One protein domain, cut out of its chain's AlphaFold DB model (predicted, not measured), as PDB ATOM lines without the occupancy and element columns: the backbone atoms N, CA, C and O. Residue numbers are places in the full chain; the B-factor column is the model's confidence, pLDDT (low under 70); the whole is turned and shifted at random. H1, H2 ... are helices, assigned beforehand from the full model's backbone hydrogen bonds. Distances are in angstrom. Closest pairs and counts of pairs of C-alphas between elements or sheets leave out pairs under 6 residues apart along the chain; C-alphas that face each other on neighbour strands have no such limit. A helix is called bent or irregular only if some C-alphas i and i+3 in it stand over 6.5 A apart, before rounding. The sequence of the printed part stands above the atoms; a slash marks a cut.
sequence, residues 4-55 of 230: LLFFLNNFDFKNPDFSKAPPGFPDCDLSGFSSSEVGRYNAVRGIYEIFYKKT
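AT A GLANCE: This is residues 4 to 55 of the 230 residues of the protein "Four helix bundle protein" of bacterium (UniProt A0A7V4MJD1). One long helix, H2, forms one side of the domain, and the short helix H1 crosses over its residues 37 to 44 nearly at a right angle. Between the two helices, the long unnamed stretch of residues 10 to 34 makes a wide loop on the same side of H2 as H1 and returns to the beginning of H2. The printed part has 52 residues with two named helices, in the order H1, H2, and no named strand; the class is all helix, though under half of the residues, 25 of 52, are in named elements. It is compact, with a radius of gyration of the C-alphas of 10.5 A, and elongated, spanning 31 by 20 by 17 A.

HOW THE PARTS SIT: H2, residues 35 to 53, is the longest helix. H1, residues 4 to 9, touches H2, which meets it with residues 37 to 44 alone. The closest C-alphas of the two are those of Leu 8 and Tyr 41, 6.4 A apart. Their lines are about perpendicular, at 87 degrees, and their centres are 11.5 A apart. In both H1 and H2 every O i to N i+4 pair is within hydrogen-bond range.

IN THESE COORDINATES: H2 runs 24.9 A from C-alpha 35 at (147.859, 210.249, 198.199) to C-alpha 53 at (169.435, 203.019, 208.305). It is neither bent nor irregular, but only just: C-alphas 50 and 53 are 6.0 A apart. H1 measures 8.5 A and begins with C-alpha 4 at (150.227, 205.478, 211.911).

THE WHOLE: The two C-alphas farthest apart are those of Gly 32 and Thr 55, at 31.8 A. The printed part has no cut. The link from H1 to H2, 25 residues, is long, and its C-alphas lie 7 to 16 A from the mean of the C-alphas. The mean pLDDT of the printed part is 87.3; residues 52 to 55 are under 70.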
ATOM      1  N   LEU A   4     149.357 204.930 212.947       90.88
ATOM      2  CA  LEU A   4     150.227 205.478 211.911       90.88
ATOM      3  C   LEU A   4     149.828 206.890 211.498       90.88
ATOM      4  O   LEU A   4     150.672 207.779 211.498       90.88
ATOM      5  N   LEU A   5     148.552 207.130 211.202       90.00
ATOM      6  CA  LEU A   5     148.107 208.460 210.796       90.00
ATOM      7  C   LEU A   5     148.272 209.487 211.928       90.00
ATOM      8  O   LEU A   5     148.660 210.626 211.677       90.00
ATOM      9  N   PHE A   6     148.059 209.074 213.182       92.44
ATOM     10  CA  PHE A   6     148.337 209.910 214.349       92.44
ATOM     11  C   PHE A   6     149.829 210.251 214.467       92.44
ATOM     12  O   PHE A   6     150.173 211.420 214.630       92.44
ATOM     13  N   PHE A   7     150.713 209.259 214.332       93.38
ATOM     14  CA  PHE A   7     152.162 209.469 214.340       93.38
ATOM     15  C   PHE A   7     152.605 210.426 213.225       93.38
ATOM     16  O   PHE A   7     153.282 211.414 213.500       93.38
ATOM     17  N   LEU A   8     152.159 210.201 211.984       93.56
ATOM     18  CA  LEU A   8     152.510 211.046 210.839       93.56
ATOM     19  C   LEU A   8     152.047 212.491 211.034       93.56
ATOM     20  O   LEU A   8     152.818 213.418 210.783       93.56
ATOM     21  N   ASN A   9     150.812 212.688 211.505       93.25
ATOM     22  CA  ASN A   9     150.229 214.017 211.684       93.25
ATOM     23  C   ASN A   9     150.922 214.847 212.767       93.25
ATOM     24  O   ASN A   9     150.964 216.072 212.640       93.25
ATOM     25  N   ASN A  10     151.517 214.189 213.762       93.75
ATOM     26  CA  ASN A  10     152.206 214.831 214.880       93.75
ATOM     27  C   ASN A  10     153.741 214.776 214.770       93.75
ATOM     28  O   ASN A  10     154.431 215.156 215.713       93.75
ATOM     29  N   PHE A  11     154.287 214.309 213.645       93.19
ATOM     30  CA  PHE A  11     155.733 214.214 213.450       93.19
ATOM     31  C   PHE A  11     156.381 215.601 213.303       93.19
ATOM     32  O   PHE A  11     156.018 216.363 212.400       93.19
ATOM     33  N   ASP A  12     157.357 215.914 214.162       92.69
ATOM     34  CA  ASP A  12     158.174 217.130 214.072       92.69
ATOM     35  C   ASP A  12     159.365 216.905 213.127       92.69
ATOM     36  O   ASP A  12     160.321 216.197 213.435       92.69
ATOM     37  N   PHE A  13     159.321 217.551 211.962       90.19
ATOM     38  CA  PHE A  13     160.392 217.482 210.965       90.19
ATOM     39  C   PHE A  13     161.667 218.232 211.380       90.19
ATOM     40  O   PHE A  13     162.734 217.945 210.841       90.19
ATOM     41  N   LYS A  14     161.573 219.199 212.302       88.56
ATOM     42  CA  LYS A  14     162.727 219.963 212.797       88.56
ATOM     43  C   LYS A  14     163.478 219.199 213.882       88.56
ATOM     44  O   LYS A  14     164.702 219.264 213.910       88.56
ATOM     45  N   ASN A  15     162.756 218.450 214.718       87.38
ATOM     46  CA  ASN A  15     163.324 217.582 215.750       87.38
ATOM     47  C   ASN A  15     162.758 216.154 215.632       87.38
ATOM     48  O   ASN A  15     161.867 215.784 216.398       87.38
ATOM     49  N   PRO A  16     163.254 215.346 214.677       88.75
ATOM     50  CA  PRO A  16     162.759 213.989 214.460       88.75
ATOM     51  C   PRO A  16     162.887 213.095 215.703       88.75
ATOM     52  O   PRO A  16     163.995 212.844 216.175       88.75
ATOM     53  N   ASP A  17     161.766 212.551 216.181       86.19
ATOM     54  CA  ASP A  17     161.712 211.553 217.257       86.19
ATOM     55  C   ASP A  17     160.912 210.328 216.797       86.19
ATOM     56  O   ASP A  17     159.720 210.405 216.492       86.19
ATOM     57  N   PHE A  18     161.586 209.179 216.748       89.75
ATOM     58  CA  PHE A  18     161.007 207.904 216.324       89.75
ATOM     59  C   PHE A  18     160.700 206.960 217.494       89.75
ATOM     60  O   PHE A  18     160.217 205.855 217.262       89.75
ATOM     61  N   SER A  19     160.918 207.375 218.749       85.81
ATOM     62  CA  SER A  19     160.616 206.557 219.938       85.81
ATOM     63  C   SER A  19     159.130 206.196 220.070       85.81
ATOM     64  O   SER A  19     158.781 205.207 220.709       85.81
ATOM     65  N   LYS A  20     158.259 206.980 219.427       86.44
ATOM     66  CA  LYS A  20     156.800 206.797 219.387       86.44
ATOM     67  C   LYS A  20     156.294 206.228 218.057       86.44
ATOM     68  O   LYS A  20     155.093 206.296 217.794       86.44
ATOM     69  N   ALA A  21     157.184 205.729 217.197       89.88
ATOM     70  CA  ALA A  21     156.775 205.126 215.935       89.88
ATOM     71  C   ALA A  21     155.865 203.907 216.195       89.88
ATOM     72  O   ALA A  21     156.122 203.128 217.118       89.88
ATOM     73  N   PRO A  22     154.785 203.732 215.417       91.06
ATOM     74  CA  PRO A  22     153.866 202.618 215.610       91.06
ATOM     75  C   PRO A  22     154.512 201.281 215.201       91.06
ATOM     76  O   PRO A  22     155.429 201.263 214.373       91.06
ATOM     77  N   PRO A  23     153.999 200.146 215.708       84.69
ATOM     78  CA  PRO A  23     154.419 198.825 215.255       84.69
ATOM     79  C   PRO A  23     154.312 198.681 213.732       84.69
ATOM     80  O   PRO A  23     153.324 199.096 213.127       84.69
ATOM     81  N   GLY A  24     155.337 198.086 213.124       83.56
ATOM     82  CA  GLY A  24     155.417 197.892 211.678       83.56
ATOM     83  C   GLY A  24     156.045 199.054 210.908       83.56
ATOM     84  O   GLY A  24     156.325 198.881 209.734       83.56
ATOM     85  N   PHE A  25     156.327 200.211 211.514       88.56
ATOM     86  CA  PHE A  25     157.124 201.256 210.854       88.56
ATOM     87  C   PHE A  25     158.605 200.821 210.763       88.56
ATOM     88  O   PHE A  25     159.125 200.326 211.765       88.56
ATOM     89  N   PRO A  26     159.319 201.002 209.628       90.12
ATOM     90  CA  PRO A  26     158.969 201.758 208.414       90.12
ATOM     91  C   PRO A  26     158.337 200.930 207.272       90.12
ATOM     92  O   PRO A  26     158.332 201.387 206.126       90.12
ATOM     93  N   ASP A  27     157.820 199.737 207.553       89.38
ATOM     94  CA  ASP A  27     157.225 198.804 206.584       89.38
ATOM     95  C   ASP A  27     155.711 198.632 206.834       89.38
ATOM     96  O   ASP A  27     155.184 197.521 206.918       89.38
ATOM     97  N   CYS A  28     154.997 199.749 207.009       89.25
ATOM     98  CA  CYS A  28     153.562 199.741 207.282       89.25
ATOM     99  C   CYS A  28     152.730 199.435 206.027       89.25
ATOM    100  O   CYS A  28     153.062 199.882 204.929       89.25
ATOM    101  N   ASP A  29     151.584 198.776 206.217       89.25
ATOM    102  CA  ASP A  29     150.533 198.734 205.200       89.25
ATOM    103  C   ASP A  29     149.878 200.119 205.063       89.25
ATOM    104  O   ASP A  29     149.483 200.741 206.053       89.25
ATOM    105  N   LEU A  30     149.786 200.599 203.823       90.56
ATOM    106  CA  LEU A  30     149.207 201.893 203.455       90.56
ATOM    107  C   LEU A  30     147.878 201.733 202.704       90.56
ATOM    108  O   LEU A  30     147.378 202.693 202.112       90.56
ATOM    109  N   SER A  31     147.302 200.529 202.697       89.94
ATOM    110  CA  SER A  31     145.983 200.289 202.125       89.94
ATOM    111  C   SER A  31     144.938 201.217 202.769       89.94
ATOM    112  O   SER A  31     144.856 201.372 203.987       89.94
ATOM    113  N   GLY A  32     144.170 201.920 201.931       87.56
ATOM    114  CA  GLY A  32     143.161 202.887 202.382       87.56
ATOM    115  C   GLY A  32     143.675 204.289 202.745       87.56
ATOM    116  O   GLY A  32     142.869 205.116 203.164       87.56
ATOM    117  N   PHE A  33     144.966 204.589 202.567       91.19
ATOM    118  CA  PHE A  33     145.504 205.943 202.741       91.19
ATOM    119  C   PHE A  33     145.313 206.776 201.467       91.19
ATOM    120  O   PHE A  33     145.420 206.277 200.346       91.19
ATOM    121  N   SER A  34     145.069 208.075 201.633       94.00
ATOM    122  CA  SER A  34     145.049 209.030 200.525       94.00
ATOM    123  C   SER A  34     146.463 209.350 200.022       94.00
ATOM    124  O   SER A  34     147.460 209.182 200.729       94.00
ATOM    125  N   SER A  35     146.569 209.891 198.806       91.38
ATOM    126  CA  SER A  35     147.859 210.249 198.199       91.38
ATOM    127  C   SER A  35     148.671 211.248 199.034       91.38
ATOM    128  O   SER A  35     149.900 211.168 199.066       91.38
ATOM    129  N   SER A  36     148.013 212.180 199.731       91.62
ATOM    130  CA  SER A  36     148.687 213.157 200.597       91.62
ATOM    131  C   SER A  36     149.261 212.507 201.859       91.62
ATOM    132  O   SER A  36     150.376 212.834 202.268       91.62
ATOM    133  N   GLU A  37     148.547 211.548 202.450       93.69
ATOM    134  CA  GLU A  37     149.004 210.804 203.626       93.69
ATOM    135  C   GLU A  37     150.162 209.861 203.278       93.69
ATOM    136  O   GLU A  37     151.147 209.804 204.016       93.69
ATOM    137  N   VAL A  38     150.105 209.206 202.112       93.31
ATOM    138  CA  VAL A  38     151.228 208.422 201.568       93.31
ATOM    139  C   VAL A  38     152.447 209.316 201.310       93.31
ATOM    140  O   VAL A  38     153.574 208.949 201.646       93.31
ATOM    141  N   GLY A  39     152.244 210.522 200.769       92.06
ATOM    142  CA  GLY A  39     153.315 211.505 200.586       92.06
ATOM    143  C   GLY A  39     153.996 211.878 201.906       92.06
ATOM    144  O   GLY A  39     155.226 211.864 202.005       92.06
ATOM    145  N   ARG A  40     153.203 212.136 202.952       93.94
ATOM    146  CA  ARG A  40     153.715 212.435 204.296       93.94
ATOM    147  C   ARG A  40     154.447 211.243 204.912       93.94
ATOM    148  O   ARG A  40     155.522 211.433 205.478       93.94
ATOM    149  N   TYR A  41     153.917 210.029 204.759       95.50
ATOM    150  CA  TYR A  41     154.584 208.797 205.179       95.50
ATOM    151  C   TYR A  41     155.976 208.662 204.560       95.50
ATOM    152  O   TYR A  41     156.951 208.462 205.280       95.50
ATOM    153  N   ASN A  42     156.087 208.843 203.243       94.44
ATOM    154  CA  ASN A  42     157.359 208.720 202.535       94.44
ATOM    155  C   ASN A  42     158.388 209.770 202.983       94.44
ATOM    156  O   ASN A  42     159.569 209.450 203.096       94.44
ATOM    157  N   ALA A  43     157.957 210.995 203.303       94.06
ATOM    158  CA  ALA A  43     158.843 212.022 203.851       94.06
ATOM    159  C   ALA A  43     159.394 211.634 205.238       94.06
ATOM    160  O   ALA A  43     160.600 211.705 205.473       94.06
ATOM    161  N   VAL A  44     158.524 211.168 206.140       94.19
ATOM    162  CA  VAL A  44     158.912 210.716 207.490       94.19
ATOM    163  C   VAL A  44     159.795 209.466 207.422       94.19
ATOM    164  O   VAL A  44     160.822 209.390 208.097       94.19
ATOM    165  N   ARG A  45     159.453 208.508 206.553       92.31
ATOM    166  CA  ARG A  45     160.267 207.321 206.276       92.31
ATOM    167  C   ARG A  45     161.639 207.687 205.712       92.31
ATOM    168  O   ARG A  45     162.628 207.107 206.141       92.31
ATOM    169  N   GLY A  46     161.736 208.655 204.802       89.00
ATOM    170  CA  GLY A  46     163.024 209.115 204.272       89.00
ATOM    171  C   GLY A  46     163.943 209.656 205.372       89.00
ATOM    172  O   GLY A  46     165.127 209.323 205.416       89.00
ATOM    173  N   ILE A  47     163.391 210.417 206.320       89.19
ATOM    174  CA  ILE A  47     164.124 210.884 207.506       89.19
ATOM    175  C   ILE A  47     164.547 209.699 208.373       89.19
ATOM    176  O   ILE A  47     165.714 209.610 208.751       89.19
ATOM    177  N   TYR A  48     163.646 208.750 208.637       87.81
ATOM    178  CA  TYR A  48     163.993 207.529 209.364       87.81
ATOM    179  C   TYR A  48     165.156 206.783 208.701       87.81
ATOM    180  O   TYR A  48     166.121 206.415 209.366       87.81
ATOM    181  N   GLU A  49     165.126 206.614 207.379       83.69
ATOM    182  CA  GLU A  49     166.192 205.931 206.648       83.69
ATOM    183  C   GLU A  49     167.535 206.681 206.752       83.69
ATOM    184  O   GLU A  49     168.584 206.054 206.922       83.69
ATOM    185  N   ILE A  50     167.520 208.016 206.739       79.25
ATOM    186  CA  ILE A  50     168.725 208.843 206.914       79.25
ATOM    187  C   ILE A  50     169.304 208.716 208.330       79.25
ATOM    188  O   ILE A  50     170.522 208.577 208.480       79.25
ATOM    189  N   PHE A  51     168.455 208.763 209.359       75.12
ATOM    190  CA  PHE A  51     168.883 208.769 210.761       75.12
ATOM    191  C   PHE A  51     169.208 207.365 211.300       75.12
ATOM    192  O   PHE A  51     170.188 207.211 212.028       75.12
ATOM    193  N   TYR A  52     168.438 206.343 210.913       67.31
ATOM    194  CA  TYR A  52     168.485 204.997 211.506       67.31
ATOM    195  C   TYR A  52     169.013 203.900 210.564       67.31
ATOM    196  O   TYR A  52     169.679 202.969 211.013       67.31
ATOM    197  N   LYS A  53     168.844 204.007 209.240       57.06
ATOM    198  CA  LYS A  53     169.435 203.019 208.305       57.06
ATOM    199  C   LYS A  53     170.928 203.275 208.067       57.06
ATOM    200  O   LYS A  53     171.686 202.355 207.759       57.06
ATOM    201  N   LYS A  54     171.388 204.518 208.269       49.38
ATOM    202  CA  LYS A  54     172.818 204.879 208.239       49.38
ATOM    203  C   LYS A  54     173.584 204.382 209.476       49.38
ATOM    204  O   LYS A  54     174.809 204.251 209.411       49.38
ATOM    205  N   THR A  55     172.894 204.069 210.575       48.03
ATOM    206  CA  THR A  55     173.488 203.485 211.790       48.03
ATOM    207  C   THR A  55     173.540 201.952 211.755       48.03
ATOM    208  O   THR A  55     174.491 201.390 212.290       48.03
TER     209      THR A  55